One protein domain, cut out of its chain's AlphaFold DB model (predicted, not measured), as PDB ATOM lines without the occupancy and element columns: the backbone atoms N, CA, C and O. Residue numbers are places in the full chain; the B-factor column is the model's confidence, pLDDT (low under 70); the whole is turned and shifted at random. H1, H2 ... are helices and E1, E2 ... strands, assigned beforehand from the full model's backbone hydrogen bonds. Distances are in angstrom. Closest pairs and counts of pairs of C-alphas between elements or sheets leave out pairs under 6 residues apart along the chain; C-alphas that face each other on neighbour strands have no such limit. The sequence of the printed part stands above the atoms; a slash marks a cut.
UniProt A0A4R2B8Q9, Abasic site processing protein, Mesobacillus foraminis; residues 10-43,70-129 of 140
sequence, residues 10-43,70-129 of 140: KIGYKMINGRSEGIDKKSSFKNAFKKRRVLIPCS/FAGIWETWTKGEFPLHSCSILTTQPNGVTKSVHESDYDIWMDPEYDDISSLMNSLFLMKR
ATOM      1  N   LYS A  10      42.957  20.243  49.670       90.94
ATOM      2  CA  LYS A  10      42.043  19.083  49.684       90.94
ATOM      3  C   LYS A  10      40.743  19.333  48.922       90.94
ATOM      4  O   LYS A  10      40.106  18.388  48.459       90.94
ATOM      5  N   ILE A  11      40.350  20.592  48.722       86.56
ATOM      6  CA  ILE A  11      39.200  20.919  47.872       86.56
ATOM      7  C   ILE A  11      39.377  20.390  46.433       86.56
ATOM      8  O   ILE A  11      38.395  20.086  45.753       86.56
ATOM      9  N   GLY A  12      40.627  20.212  45.987       83.00
ATOM     10  CA  GLY A  12      40.970  19.718  44.660       83.00
ATOM     11  C   GLY A  12      40.480  18.305  44.352       83.00
ATOM     12  O   GLY A  12      40.173  18.035  43.188       83.00
ATOM     13  N   TYR A  13      40.304  17.446  45.365       82.50
ATOM     14  CA  TYR A  13      39.780  16.082  45.194       82.50
ATOM     15  C   TYR A  13      38.363  16.057  44.607       82.50
ATOM     16  O   TYR A  13      37.983  15.114  43.919       82.50
ATOM     17  N   LYS A  14      37.580  17.118  44.833       83.31
ATOM     18  CA  LYS A  14      36.214  17.257  44.303       83.31
ATOM     19  C   LYS A  14      36.169  17.937  42.930       83.31
ATOM     20  O   LYS A  14      35.097  18.057  42.348       83.31
ATOM     21  N   MET A  15      37.314  18.390  42.417       83.75
ATOM     22  CA  MET A  15      37.437  19.209  41.204       83.75
ATOM     23  C   MET A  15      38.316  18.544  40.139       83.75
ATOM     24  O   MET A  15      39.010  19.219  39.376       83.75
ATOM     25  N   ILE A  16      38.319  17.212  40.096       84.81
ATOM     26  CA  ILE A  16      38.974  16.447  39.024       84.81
ATOM     27  C   ILE A  16      38.207  16.636  37.706       84.81
ATOM     28  O   ILE A  16      38.830  16.862  36.675       84.81
ATOM     29  N   ASN A  17      36.869  16.667  37.778       83.94
ATOM     30  CA  ASN A  17      35.970  16.879  36.642       83.94
ATOM     31  C   ASN A  17      35.142  18.161  36.828       83.94
ATOM     32  O   ASN A  17      34.339  18.261  37.761       83.94
ATOM     33  N   GLY A  18      35.323  19.133  35.937       82.50
ATOM     34  CA  GLY A  18      34.594  20.396  35.904       82.50
ATOM     35  C   GLY A  18      33.423  20.335  34.928       82.50
ATOM     36  O   GLY A  18      33.600  20.028  33.756       82.50
ATOM     37  N   ARG A  19      32.207  20.640  35.386       82.19
ATOM     38  CA  ARG A  19      31.046  20.816  34.495       82.19
ATOM     39  C   ARG A  19      31.207  22.088  33.667       82.19
ATOM     40  O   ARG A  19      31.286  23.172  34.261       82.19
ATOM     41  N   SER A  20      31.239  21.946  32.348       79.19
ATOM     42  CA  SER A  20      31.433  23.031  31.389       79.19
ATOM     43  C   SER A  20      30.223  23.966  31.309       79.19
ATOM     44  O   SER A  20      30.367  25.135  30.960       79.19
ATOM     45  N   GLU A  21      29.036  23.519  31.729       81.50
ATOM     46  CA  GLU A  21      27.837  24.353  31.721       81.50
ATOM     47  C   GLU A  21      28.008  25.555  32.661       81.50
ATOM     48  O   GLU A  21      28.185  25.391  33.875       81.50
ATOM     49  N   GLY A  22      27.957  26.767  32.102       79.75
ATOM     50  CA  GLY A  22      28.166  28.016  32.838       79.75
ATOM     51  C   GLY A  22      29.577  28.164  33.414       79.75
ATOM     52  O   GLY A  22      29.751  28.785  34.467       79.75
ATOM     53  N   ILE A  23      30.584  27.536  32.800       83.50
ATOM     54  CA  ILE A  23      31.978  27.578  33.268       83.50
ATOM     55  C   ILE A  23      32.556  28.998  33.314       83.50
ATOM     56  O   ILE A  23      33.330  29.323  34.211       83.50
ATOM     57  N   ASP A  24      32.098  29.857  32.410       81.31
ATOM     58  CA  ASP A  24      32.386  31.286  32.311       81.31
ATOM     59  C   ASP A  24      31.849  32.100  33.502       81.31
ATOM     60  O   ASP A  24      32.389  33.154  33.839       81.31
ATOM     61  N   LYS A  25      30.824  31.585  34.190       83.44
ATOM     62  CA  LYS A  25      30.178  32.238  35.342       83.44
ATOM     63  C   LYS A  25      30.687  31.716  36.684       83.44
ATOM     64  O   LYS A  25      30.621  32.422  37.691       83.44
ATOM     65  N   LYS A  26      31.220  30.492  36.732       83.06
ATOM     66  CA  LYS A  26      31.695  29.859  37.976       83.06
ATOM     67  C   LYS A  26      33.007  30.489  38.437       83.06
ATOM     68  O   LYS A  26      34.024  30.375  37.760       83.06
ATOM     69  N   SER A  27      33.021  31.080  39.631       78.56
ATOM     70  CA  SER A  27      34.208  31.731  40.215       78.56
ATOM     71  C   SER A  27      35.446  30.826  40.266       78.56
ATOM     72  O   SER A  27      36.557  31.304  40.047       78.56
ATOM     73  N   SER A  28      35.261  29.523  40.494       76.62
ATOM     74  CA  SER A  28      36.340  28.529  40.509       76.62
ATOM     75  C   SER A  28      36.998  28.300  39.149       76.62
ATOM     76  O   SER A  28      38.131  27.839  39.119       76.62
ATOM     77  N   PHE A  29      36.301  28.577  38.043       83.44
ATOM     78  CA  PHE A  29      36.707  28.128  36.708       83.44
ATOM     79  C   PHE A  29      36.832  29.258  35.685       83.44
ATOM     80  O   PHE A  29      37.655  29.140  34.785       83.44
ATOM     81  N   LYS A  30      36.104  30.373  35.833       85.06
ATOM     82  CA  LYS A  30      36.034  31.448  34.826       85.06
ATOM     83  C   LYS A  30      37.400  31.993  34.399       85.06
ATOM     84  O   LYS A  30      37.647  32.197  33.216       85.06
ATOM     85  N   ASN A  31      38.307  32.201  35.355       85.88
ATOM     86  CA  ASN A  31      39.631  32.758  35.070       85.88
ATOM     87  C   ASN A  31      40.530  31.718  34.395       85.88
ATOM     88  O   ASN A  31      41.265  32.049  33.466       85.88
ATOM     89  N   ALA A  32      40.442  30.464  34.844       87.56
ATOM     90  CA  ALA A  32      41.193  29.360  34.270       87.56
ATOM     91  C   ALA A  32      40.713  29.042  32.846       87.56
ATOM     92  O   ALA A  32      41.519  28.884  31.943       87.56
ATOM     93  N   PHE A  33      39.403  29.063  32.611       87.88
ATOM     94  CA  PHE A  33      38.813  28.840  31.295       87.88
ATOM     95  C   PHE A  33      39.247  29.879  30.251       87.88
ATOM     96  O   PHE A  33      39.476  29.537  29.095       87.88
ATOM     97  N   LYS A  34      39.405  31.144  30.662       85.25
ATOM     98  CA  LYS A  34      39.840  32.218  29.759       85.25
ATOM     99  C   LYS A  34      41.333  32.204  29.443       85.25
ATOM    100  O   LYS A  34      41.709  32.622  28.362       85.25
ATOM    101  N   LYS A  35      42.188  31.805  30.392       87.12
ATOM    102  CA  LYS A  35      43.646  32.035  30.289       87.12
ATOM    103  C   LYS A  35      44.516  30.792  30.444       87.12
ATOM    104  O   LYS A  35      45.723  30.866  30.262       87.12
ATOM    105  N   ARG A  36      43.943  29.678  30.889       91.69
ATOM    106  CA  ARG A  36      44.665  28.474  31.321       91.69
ATOM    107  C   ARG A  36      43.952  27.226  30.819       91.69
ATOM    108  O   ARG A  36      43.601  26.331  31.591       91.69
ATOM    109  N   ARG A  37      43.719  27.198  29.511       92.19
ATOM    110  CA  ARG A  37      43.268  26.008  28.792       92.19
ATOM    111  C   ARG A  37      44.444  25.061  28.581       92.19
ATOM    112  O   ARG A  37      45.596  25.485  28.526       92.19
ATOM    113  N   VAL A  38      44.152  23.769  28.560       92.88
ATOM    114  CA  VAL A  38      45.130  22.703  28.344       92.88
ATOM    115  C   VAL A  38      44.463  21.535  27.627       92.88
ATOM    116  O   VAL A  38      43.268  21.289  27.808       92.88
ATOM    117  N   LEU A  39      45.231  20.815  26.817       91.62
ATOM    118  CA  LEU A  39      44.850  19.522  26.260       91.62
ATOM    119  C   LEU A  39      45.385  18.414  27.169       91.62
ATOM    120  O   LEU A  39      46.569  18.395  27.499       91.62
ATOM    121  N   ILE A  40      44.515  17.497  27.587       90.75
ATOM    122  CA  ILE A  40      44.880  16.361  28.441       90.75
ATOM    123  C   ILE A  40      44.914  15.105  27.562       90.75
ATOM    124  O   ILE A  40      43.848  14.540  27.292       90.75
ATOM    125  N   PRO A  41      46.096  14.679  27.075       90.38
ATOM    126  CA  PRO A  41      46.210  13.535  26.179       90.38
ATOM    127  C   PRO A  41      45.785  12.241  26.876       90.38
ATOM    128  O   PRO A  41      46.023  12.030  28.065       90.38
ATOM    129  N   CYS A  42      45.138  11.366  26.117       87.38
ATOM    130  CA  CYS A  42      44.508  10.158  26.607       87.38
ATOM    131  C   CYS A  42      44.499   9.072  25.521       87.38
ATOM    132  O   CYS A  42      44.242   9.335  24.347       87.38
ATOM    133  N   SER A  43      44.749   7.823  25.917       88.00
ATOM    134  CA  SER A  43      44.580   6.642  25.054       88.00
ATOM    135  C   SER A  43      43.211   5.973  25.228       88.00
ATOM    136  O   SER A  43      42.843   5.079  24.469       88.00
ATOM    137  N   PHE A  70      41.388  15.316  26.026       86.81
ATOM    138  CA  PHE A  70      40.293  16.017  26.680       86.81
ATOM    139  C   PHE A  70      40.593  17.503  26.784       86.81
ATOM    140  O   PHE A  70      41.727  17.917  27.038       86.81
ATOM    141  N   ALA A  71      39.532  18.293  26.703       88.56
ATOM    142  CA  ALA A  71      39.567  19.672  27.140       88.56
ATOM    143  C   ALA A  71      39.815  19.746  28.645       88.56
ATOM    144  O   ALA A  71      39.080  19.148  29.437       88.56
ATOM    145  N   GLY A  72      40.820  20.507  29.048       91.31
ATOM    146  CA  GLY A  72      41.118  20.744  30.445       91.31
ATOM    147  C   GLY A  72      41.377  22.208  30.739       91.31
ATOM    148  O   GLY A  72      41.735  23.001  29.873       91.31
ATOM    149  N   ILE A  73      41.234  22.558  32.005       92.44
ATOM    150  CA  ILE A  73      41.696  23.838  32.540       92.44
ATOM    151  C   ILE A  73      42.674  23.581  33.667       92.44
ATOM    152  O   ILE A  73      42.595  22.547  34.337       92.44
ATOM    153  N   TRP A  74      43.581  24.520  33.896       93.44
ATOM    154  CA  TRP A  74      44.572  24.398  34.952       93.44
ATOM    155  C   TRP A  74      44.696  25.663  35.799       93.44
ATOM    156  O   TRP A  74      44.278  26.759  35.424       93.44
ATOM    157  N   GLU A  75      45.238  25.481  36.997       92.75
ATOM    158  CA  GLU A  75      45.487  26.533  37.975       92.75
ATOM    159  C   GLU A  75      46.777  26.280  38.742       92.75
ATOM    160  O   GLU A  75      47.238  25.139  38.861       92.75
ATOM    161  N   THR A  76      47.304  27.363  39.314       93.38
ATOM    162  CA  THR A  76      48.407  27.312  40.275       93.38
ATOM    163  C   THR A  76      47.923  27.781  41.639       93.38
ATOM    164  O   THR A  76      47.380  28.876  41.779       93.38
ATOM    165  N   TRP A  77      48.136  26.956  42.659       93.94
ATOM    166  CA  TRP A  77      47.867  27.296  44.049       93.94
ATOM    167  C   TRP A  77      49.186  27.487  44.799       93.94
ATOM    168  O   TRP A  77      50.009  26.581  44.839       93.94
ATOM    169  N   THR A  78      49.401  28.667  45.381       94.31
ATOM    170  CA  THR A  78      50.712  29.102  45.904       94.31
ATOM    171  C   THR A  78      50.739  29.313  47.418       94.31
ATOM    172  O   THR A  78      51.615  30.004  47.921       94.31
ATOM    173  N   LYS A  79      49.765  28.772  48.165       92.81
ATOM    174  CA  LYS A  79      49.685  28.954  49.630       92.81
ATOM    175  C   LYS A  79      50.316  27.809  50.433       92.81
ATOM    176  O   LYS A  79      50.190  27.791  51.654       92.81
ATOM    177  N   GLY A  80      50.917  26.835  49.753       90.88
ATOM    178  CA  GLY A  80      51.733  25.790  50.367       90.88
ATOM    179  C   GLY A  80      53.211  26.161  50.346       90.88
ATOM    180  O   GLY A  80      53.575  27.238  49.883       90.88
ATOM    181  N   GLU A  81      54.054  25.241  50.806       93.56
ATOM    182  CA  GLU A  81      55.516  25.382  50.747       93.56
ATOM    183  C   GLU A  81      56.024  25.548  49.305       93.56
ATOM    184  O   GLU A  81      56.917  26.349  49.042       93.56
ATOM    185  N   PHE A  82      55.384  24.856  48.357       94.06
ATOM    186  CA  PHE A  82      55.678  24.938  46.929       94.06
ATOM    187  C   PHE A  82      54.408  25.229  46.115       94.06
ATOM    188  O   PHE A  82      53.308  24.829  46.523       94.06
ATOM    189  N   PRO A  83      54.527  25.889  44.944       94.31
ATOM    190  CA  PRO A  83      53.417  26.033  44.010       94.31
ATOM    191  C   PRO A  83      52.853  24.672  43.585       94.31
ATOM    192  O   PRO A  83      53.575  23.798  43.111       94.31
ATOM    193  N   LEU A  84      51.539  24.506  43.714       94.19
ATOM    194  CA  LEU A  84      50.812  23.330  43.252       94.19
ATOM    195  C   LEU A  84      50.126  23.636  41.923       94.19
ATOM    196  O   LEU A  84      49.128  24.361  41.880       94.19
ATOM    197  N   HIS A  85      50.622  23.033  40.847       94.19
ATOM    198  CA  HIS A  85      49.953  23.039  39.551       94.19
ATOM    199  C   HIS A  85      48.930  21.912  39.493       94.19
ATOM    200  O   HIS A  85      49.217  20.765  39.833       94.19
ATOM    201  N   SER A  86      47.709  22.229  39.082       93.38
ATOM    202  CA  SER A  86      46.638  21.239  39.032       93.38
ATOM    203  C   SER A  86      45.674  21.519  37.895       93.38
ATOM    204  O   SER A  86      45.415  22.673  37.562       93.38
ATOM    205  N   CYS A  87      45.098  20.461  37.332       93.75
ATOM    206  CA  CYS A  87      44.154  20.551  36.226       93.75
ATOM    207  C   CYS A  87      42.796  19.919  36.565       93.75
ATOM    208  O   CYS A  87      42.613  19.271  37.607       93.75
ATOM    209  N   SER A  88      41.809  20.209  35.722       91.94
ATOM    210  CA  SER A  88      40.469  19.627  35.729       91.94
ATOM    211  C   SER A  88      40.092  19.266  34.302       91.94
ATOM    212  O   SER A  88      40.252  20.102  33.412       91.94
ATOM    213  N   ILE A  89      39.570  18.059  34.093       90.62
ATOM    214  CA  ILE A  89      38.954  17.671  32.823       90.62
ATOM    215  C   ILE A  89      37.585  18.342  32.742       90.62
ATOM    216  O   ILE A  89      36.802  18.296  33.695       90.62
ATOM    217  N   LEU A  90      37.277  18.961  31.606       87.19
ATOM    218  CA  LEU A  90      35.958  19.517  31.359       87.19
ATOM    219  C   LEU A  90      34.993  18.431  30.879       87.19
ATOM    220  O   LEU A  90      35.287  17.611  30.010       87.19
ATOM    221  N   THR A  91      33.812  18.441  31.478       81.56
ATOM    222  CA  THR A  91      32.733  17.480  31.244       81.56
ATOM    223  C   THR A  91      31.477  18.232  30.855       81.56
ATOM    224  O   THR A  91      31.243  19.325  31.364       81.56
ATOM    225  N   THR A  92      30.657  17.635  30.000       72.00
ATOM    226  CA  THR A  92      29.380  18.208  29.562       72.00
ATOM    227  C   THR A  92      28.261  17.195  29.725       72.00
ATOM    228  O   THR A  92      28.496  15.984  29.838       72.00
ATOM    229  N   GLN A  93      27.025  17.679  29.710       63.22
ATOM    230  CA  GLN A  93      25.850  16.846  29.550       63.22
ATOM    231  C   GLN A  93      25.956  15.994  28.279       63.22
ATOM    232  O   GLN A  93      26.371  16.496  27.231       63.22
ATOM    233  N   PRO A  94      25.544  14.716  28.332       54.09
ATOM    234  CA  PRO A  94      25.421  13.893  27.140       54.09
ATOM    235  C   PRO A  94      24.452  14.537  26.145       54.09
ATOM    236  O   PRO A  94      23.242  14.465  26.310       54.09
ATOM    237  N   ASN A  95      24.974  15.170  25.102       45.47
ATOM    238  CA  ASN A  95      24.202  15.565  23.927       45.47
ATOM    239  C   ASN A  95      24.244  14.429  22.884       45.47
ATOM    240  O   ASN A  95      25.055  13.515  22.991       45.47
ATOM    241  N   GLY A  96      23.376  14.424  21.870       40.78
ATOM    242  CA  GLY A  96      23.328  13.355  20.851       40.78
ATOM    243  C   GLY A  96      24.573  13.256  19.956       40.78
ATOM    244  O   GLY A  96      24.693  12.337  19.157       40.78
ATOM    245  N   VAL A  97      25.523  14.179  20.105       41.97
ATOM    246  CA  VAL A  97      26.649  14.357  19.191       41.97
ATOM    247  C   VAL A  97      27.937  14.148  19.980       41.97
ATOM    248  O   VAL A  97      28.356  15.000  20.749       41.97
ATOM    249  N   THR A  98      28.543  12.962  19.931       49.62
ATOM    250  CA  THR A  98      30.010  12.905  20.061       49.62
ATOM    251  C   THR A  98      30.483  13.283  18.675       49.62
ATOM    252  O   THR A  98      30.488  12.431  17.789       49.62
ATOM    253  N   LYS A  99      30.697  14.579  18.438       52.19
ATOM    254  CA  LYS A  99      31.158  15.043  17.130       52.19
ATOM    255  C   LYS A  99      32.548  14.446  16.929       52.19
ATOM    256  O   LYS A  99      33.302  14.333  17.898       52.19
ATOM    257  N   SER A 100      32.864  14.009  15.715       54.50
ATOM    258  CA  SER A 100      34.257  13.716  15.382       54.50
ATOM    259  C   SER A 100      35.067  14.973  15.681       54.50
ATOM    260  O   SER A 100      34.698  16.043  15.205       54.50
ATOM    261  N   VAL A 101      36.102  14.846  16.508       60.78
ATOM    262  CA  VAL A 101      37.034  15.945  16.753       60.78
ATOM    263  C   VAL A 101      38.037  15.980  15.621       60.78
ATOM    264  O   VAL A 101      38.612  14.953  15.250       60.78
ATOM    265  N   HIS A 102      38.190  17.167  15.060       66.38
ATOM    266  CA  HIS A 102      39.153  17.482  14.027       66.38
ATOM    267  C   HIS A 102      40.381  18.129  14.666       66.38
ATOM    268  O   HIS A 102      40.311  18.696  15.750       66.38
ATOM    269  N   GLU A 103      41.524  18.053  13.997       68.38
ATOM    270  CA  GLU A 103      42.771  18.649  14.496       68.38
ATOM    271  C   GLU A 103      42.636  20.165  14.723       68.38
ATOM    272  O   GLU A 103      43.070  20.673  15.752       68.38
ATOM    273  N   SER A 104      41.876  20.848  13.859       73.12
ATOM    274  CA  SER A 104      41.536  22.271  13.984       73.12
ATOM    275  C   SER A 104      40.803  22.632  15.280       73.12
ATOM    276  O   SER A 104      40.841  23.779  15.717       73.12
ATOM    277  N   ASP A 105      40.114  21.675  15.906       77.56
ATOM    278  CA  ASP A 105      39.428  21.915  17.172       77.56
ATOM    279  C   ASP A 105      40.420  22.094  18.334       77.56
ATOM    280  O   ASP A 105      40.145  22.831  19.287       77.56
ATOM    281  N   TYR A 106      41.585  21.441  18.256       83.50
ATOM    282  CA  TYR A 106      42.664  21.601  19.230       83.50
ATOM    283  C   TYR A 106      43.324  22.970  19.110       83.50
ATOM    284  O   TYR A 106      43.605  23.586  20.138       83.50
ATOM    285  N   ASP A 107      43.500  23.461  17.884       85.38
ATOM    286  CA  ASP A 107      44.054  24.790  17.632       85.38
ATOM    287  C   ASP A 107      43.142  25.875  18.208       85.38
ATOM    288  O   ASP A 107      43.597  26.705  18.990       85.38
ATOM    289  N   ILE A 108      41.832  25.793  17.947       85.62
ATOM    290  CA  ILE A 108      40.835  26.716  18.520       85.62
ATOM    291  C   ILE A 108      40.852  26.673  20.054       85.62
ATOM    292  O   ILE A 108      40.732  27.700  20.719       85.62
ATOM    293  N   TRP A 109      40.992  25.483  20.647       87.56
ATOM    294  CA  TRP A 109      41.054  25.350  22.102       87.56
ATOM    295  C   TRP A 109      42.312  25.986  22.705       87.56
ATOM    296  O   TRP A 109      42.258  26.541  23.807       87.56
ATOM    297  N   MET A 110      43.442  25.880  22.012       87.69
ATOM    298  CA  MET A 110      44.740  26.343  22.499       87.69
ATOM    299  C   MET A 110      45.045  27.798  22.135       87.69
ATOM    300  O   MET A 110      45.905  28.393  22.782       87.69
ATOM    301  N   ASP A 111      44.331  28.382  21.175       88.75
ATOM    302  CA  ASP A 111      44.457  29.787  20.794       88.75
ATOM    303  C   ASP A 111      44.029  30.703  21.957       88.75
ATOM    304  O   ASP A 111      42.857  30.688  22.332       88.75
ATOM    305  N   PRO A 112      44.937  31.490  22.564       85.19
ATOM    306  CA  PRO A 112      44.615  32.362  23.692       85.19
ATOM    307  C   PRO A 112      43.791  33.598  23.305       85.19
ATOM    308  O   PRO A 112      43.175  34.195  24.192       85.19
ATOM    309  N   GLU A 113      43.790  33.994  22.030       86.19
ATOM    310  CA  GLU A 113      43.006  35.126  21.519       86.19
ATOM    311  C   GLU A 113      41.552  34.726  21.257       86.19
ATOM    312  O   GLU A 113      40.658  35.570  21.246       86.19
ATOM    313  N   TYR A 114      41.296  33.424  21.134       84.25
ATOM    314  CA  TYR A 114      39.959  32.893  20.951       84.25
ATOM    315  C   TYR A 114      39.174  32.879  22.276       84.25
ATOM    316  O   TYR A 114      39.476  32.112  23.201       84.25
ATOM    317  N   ASP A 115      38.138  33.715  22.393       79.25
ATOM    318  CA  ASP A 115      37.336  33.861  23.617       79.25
ATOM    319  C   ASP A 115      35.833  33.582  23.447       79.25
ATOM    320  O   ASP A 115      35.098  33.605  24.444       79.25
ATOM    321  N   ASP A 116      35.388  33.218  22.236       83.69
ATOM    322  CA  ASP A 116      34.003  32.825  21.991       83.69
ATOM    323  C   ASP A 116      33.668  31.519  22.722       83.69
ATOM    324  O   ASP A 116      34.052  30.411  22.333       83.69
ATOM    325  N   ILE A 117      32.917  31.662  23.813       77.75
ATOM    326  CA  ILE A 117      32.572  30.562  24.714       77.75
ATOM    327  C   ILE A 117      31.774  29.498  23.966       77.75
ATOM    328  O   ILE A 117      32.001  28.311  24.181       77.75
ATOM    329  N   SER A 118      30.846  29.894  23.095       74.69
ATOM    330  CA  SER A 118      29.994  28.954  22.368       74.69
ATOM    331  C   SER A 118      30.804  28.056  21.437       74.69
ATOM    332  O   SER A 118      30.621  26.840  21.462       74.69
ATOM    333  N   SER A 119      31.738  28.614  20.674       74.75
ATOM    334  CA  SER A 119      32.598  27.834  19.785       74.75
ATOM    335  C   SER A 119      33.621  27.007  20.559       74.75
ATOM    336  O   SER A 119      33.782  25.830  20.247       74.75
ATOM    337  N   LEU A 120      34.199  27.541  21.644       77.19
ATOM    338  CA  LEU A 120      35.043  26.757  22.555       77.19
ATOM    339  C   LEU A 120      34.273  25.587  23.177       77.19
ATOM    340  O   LEU A 120      34.827  24.516  23.354       77.19
ATOM    341  N   MET A 121      32.995  25.753  23.520       73.12
ATOM    342  CA  MET A 121      32.175  24.648  24.028       73.12
ATOM    343  C   MET A 121      31.848  23.611  22.946       73.12
ATOM    344  O   MET A 121      31.656  22.439  23.272       73.12
ATOM    345  N   ASN A 122      31.789  24.027  21.680       67.62
ATOM    346  CA  ASN A 122      31.434  23.175  20.546       67.62
ATOM    347  C   ASN A 122      32.624  22.428  19.921       67.62
ATOM    348  O   ASN A 122      32.392  21.411  19.265       67.62
ATOM    349  N   SER A 123      33.862  22.897  20.105       60.28
ATOM    350  CA  SER A 123      35.069  22.279  19.530       60.28
ATOM    351  C   SER A 123      35.563  21.045  20.304       60.28
ATOM    352  O   SER A 123      36.370  20.265  19.818       60.28
ATOM    353  N   LEU A 124      35.085  20.800  21.522       60.84
ATOM    354  CA  LEU A 124      35.792  19.910  22.448       60.84
ATOM    355  C   LEU A 124      35.283  18.465  22.481       60.84
ATOM    356  O   LEU A 124      34.080  18.201  22.545       60.84
ATOM    357  N   PHE A 125      36.220  17.521  22.657       59.62
ATOM    358  CA  PHE A 125      35.918  16.227  23.276       59.62
ATOM    359  C   PHE A 125      35.651  16.452  24.768       59.62
ATOM    360  O   PHE A 125      36.551  16.437  25.611       59.62
ATOM    361  N   LEU A 126      34.390  16.703  25.103       55.09
ATOM    362  CA  LEU A 126      33.940  16.767  26.486       55.09
ATOM    363  C   LEU A 126      33.531  15.367  26.931       55.09
ATOM    364  O   LEU A 126      32.753  14.680  26.262       55.09
ATOM    365  N   MET A 127      34.048  14.939  28.083       51.28
ATOM    366  CA  MET A 127      33.635  13.673  28.679       51.28
ATOM    367  C   MET A 127      32.132  13.754  28.981       51.28
ATOM    368  O   MET A 127      31.684  14.578  29.786       51.28
ATOM    369  N   LYS A 128      31.345  12.918  28.297       51.06
ATOM    370  CA  LYS A 128      29.908  12.788  28.541       51.06
ATOM    371  C   LYS A 128      29.701  11.967  29.793       51.06
ATOM    372  O   LYS A 128      29.822  10.749  29.751       51.06
ATOM    373  N   ARG A 129      29.290  12.618  30.876       40.41
ATOM    374  CA  ARG A 129      28.825  11.900  32.061       40.41
ATOM    375  C   ARG A 129      27.458  11.292  31.762       40.41
ATOM    376  O   ARG A 129      26.452  12.001  31.819       40.41
TER     377      ARG A 129
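This is residues 10 to 43 and 70 to 129 of the 140 residues of the protein "Abasic site processing protein" of Mesobacillus foraminis (UniProt A0A4R2B8Q9). A strongly twisted sheet of four strands makes the core, with the long hairpin E3 and E4 running along the longest axis and its turn, residues 78 to 83, at one end. The short helix H2 packs across E3, H3 grazes the sheet, H4 is loosely paired with H3 toward the other end of that axis, and H1 precedes the edge strand E1. The printed part has 94 residues, with four named helices and four named strands in the order H1 E1 H2 E2 E3 E4 H3 H4. The sheet's order is E1 E4 E3 E2, mixed, and the class is mixed, helices and strands. The whole is compact, with a radius of gyration of the C-alphas of 13.4 A and spans of 43 by 30 by 29 A.

H1 is residues 10 to 14, 8.1 A long, beginning at C-alpha 10 (42.043, 19.083, 49.684). E1 is residues 17 to 19, 6.7 A, and H2 is residues 30 to 35, 8.9 A. E2, residues 37 to 42, measures 16.0 A. E3, residues 70 to 77, measures 22.1 A, and E4, residues 84 to 92, measures 25.9 A and ends at C-alpha 92 (29.380, 18.208, 29.562). H3 is residues 103 to 110, 11.3 A, and H4 is residues 117 to 122, 8.6 A, ending at C-alpha 122 (31.434, 23.175, 20.546).

E3 and E4 are antiparallel, with N 75 and O 86 2.9 A apart. E4 also pairs with E1, parallel, N 18 and O 89 being 2.8 A apart. This pairing is staggered: residues 84 to 89 pair with E3, residues 89 to 91 with E1. E2 is antiparallel to E3, with N 38 and O 72 2.9 A apart. E1, H2 and E2 form a split strand-helix-strand unit, two strands running the same way with E4 and E3 between them; its crossover is right-handed. H2 is on the sheet at a height of 7.9 A, only just over E3, with 3 of its C-alphas falling there; it runs across the strands, at 84 degrees to E3 on the local plane. Its closest C-alphas to E3 are those of Ala 32 and Ile 73, 5.8 A. H3 only grazes the sheet, with residues 106 to 110. H3 and H4 are close but not clearly touching, Trp 109 and Leu 120 having the closest C-alphas, 6.2 A, at a shallow tilt of 28 degrees, opposite ways. H1 and H4 are only just not on the sheet, each with 4 pairs of C-alphas within 10 A. Every O i to N i+4 pair is within hydrogen-bond range in H2 and H4; H3 has 3 of 4, and H1 has 0 of 1 but 2 of 2 O i to N i+3 pairs.

The C-alphas farthest apart, those of Glu 81 and Gly 96, are 45.5 A apart. Residues 44 to 69 are not printed, and C-alphas 43 and 70 are 10.4 A apart across the cut. Of the links printed whole, none is long. Residues 127 to 128 pair with residues 91 to 92 of E4, parallel. The mean pLDDT of the printed part is 79.8, and residues 93 to 103 and 122 to 129 are under 70.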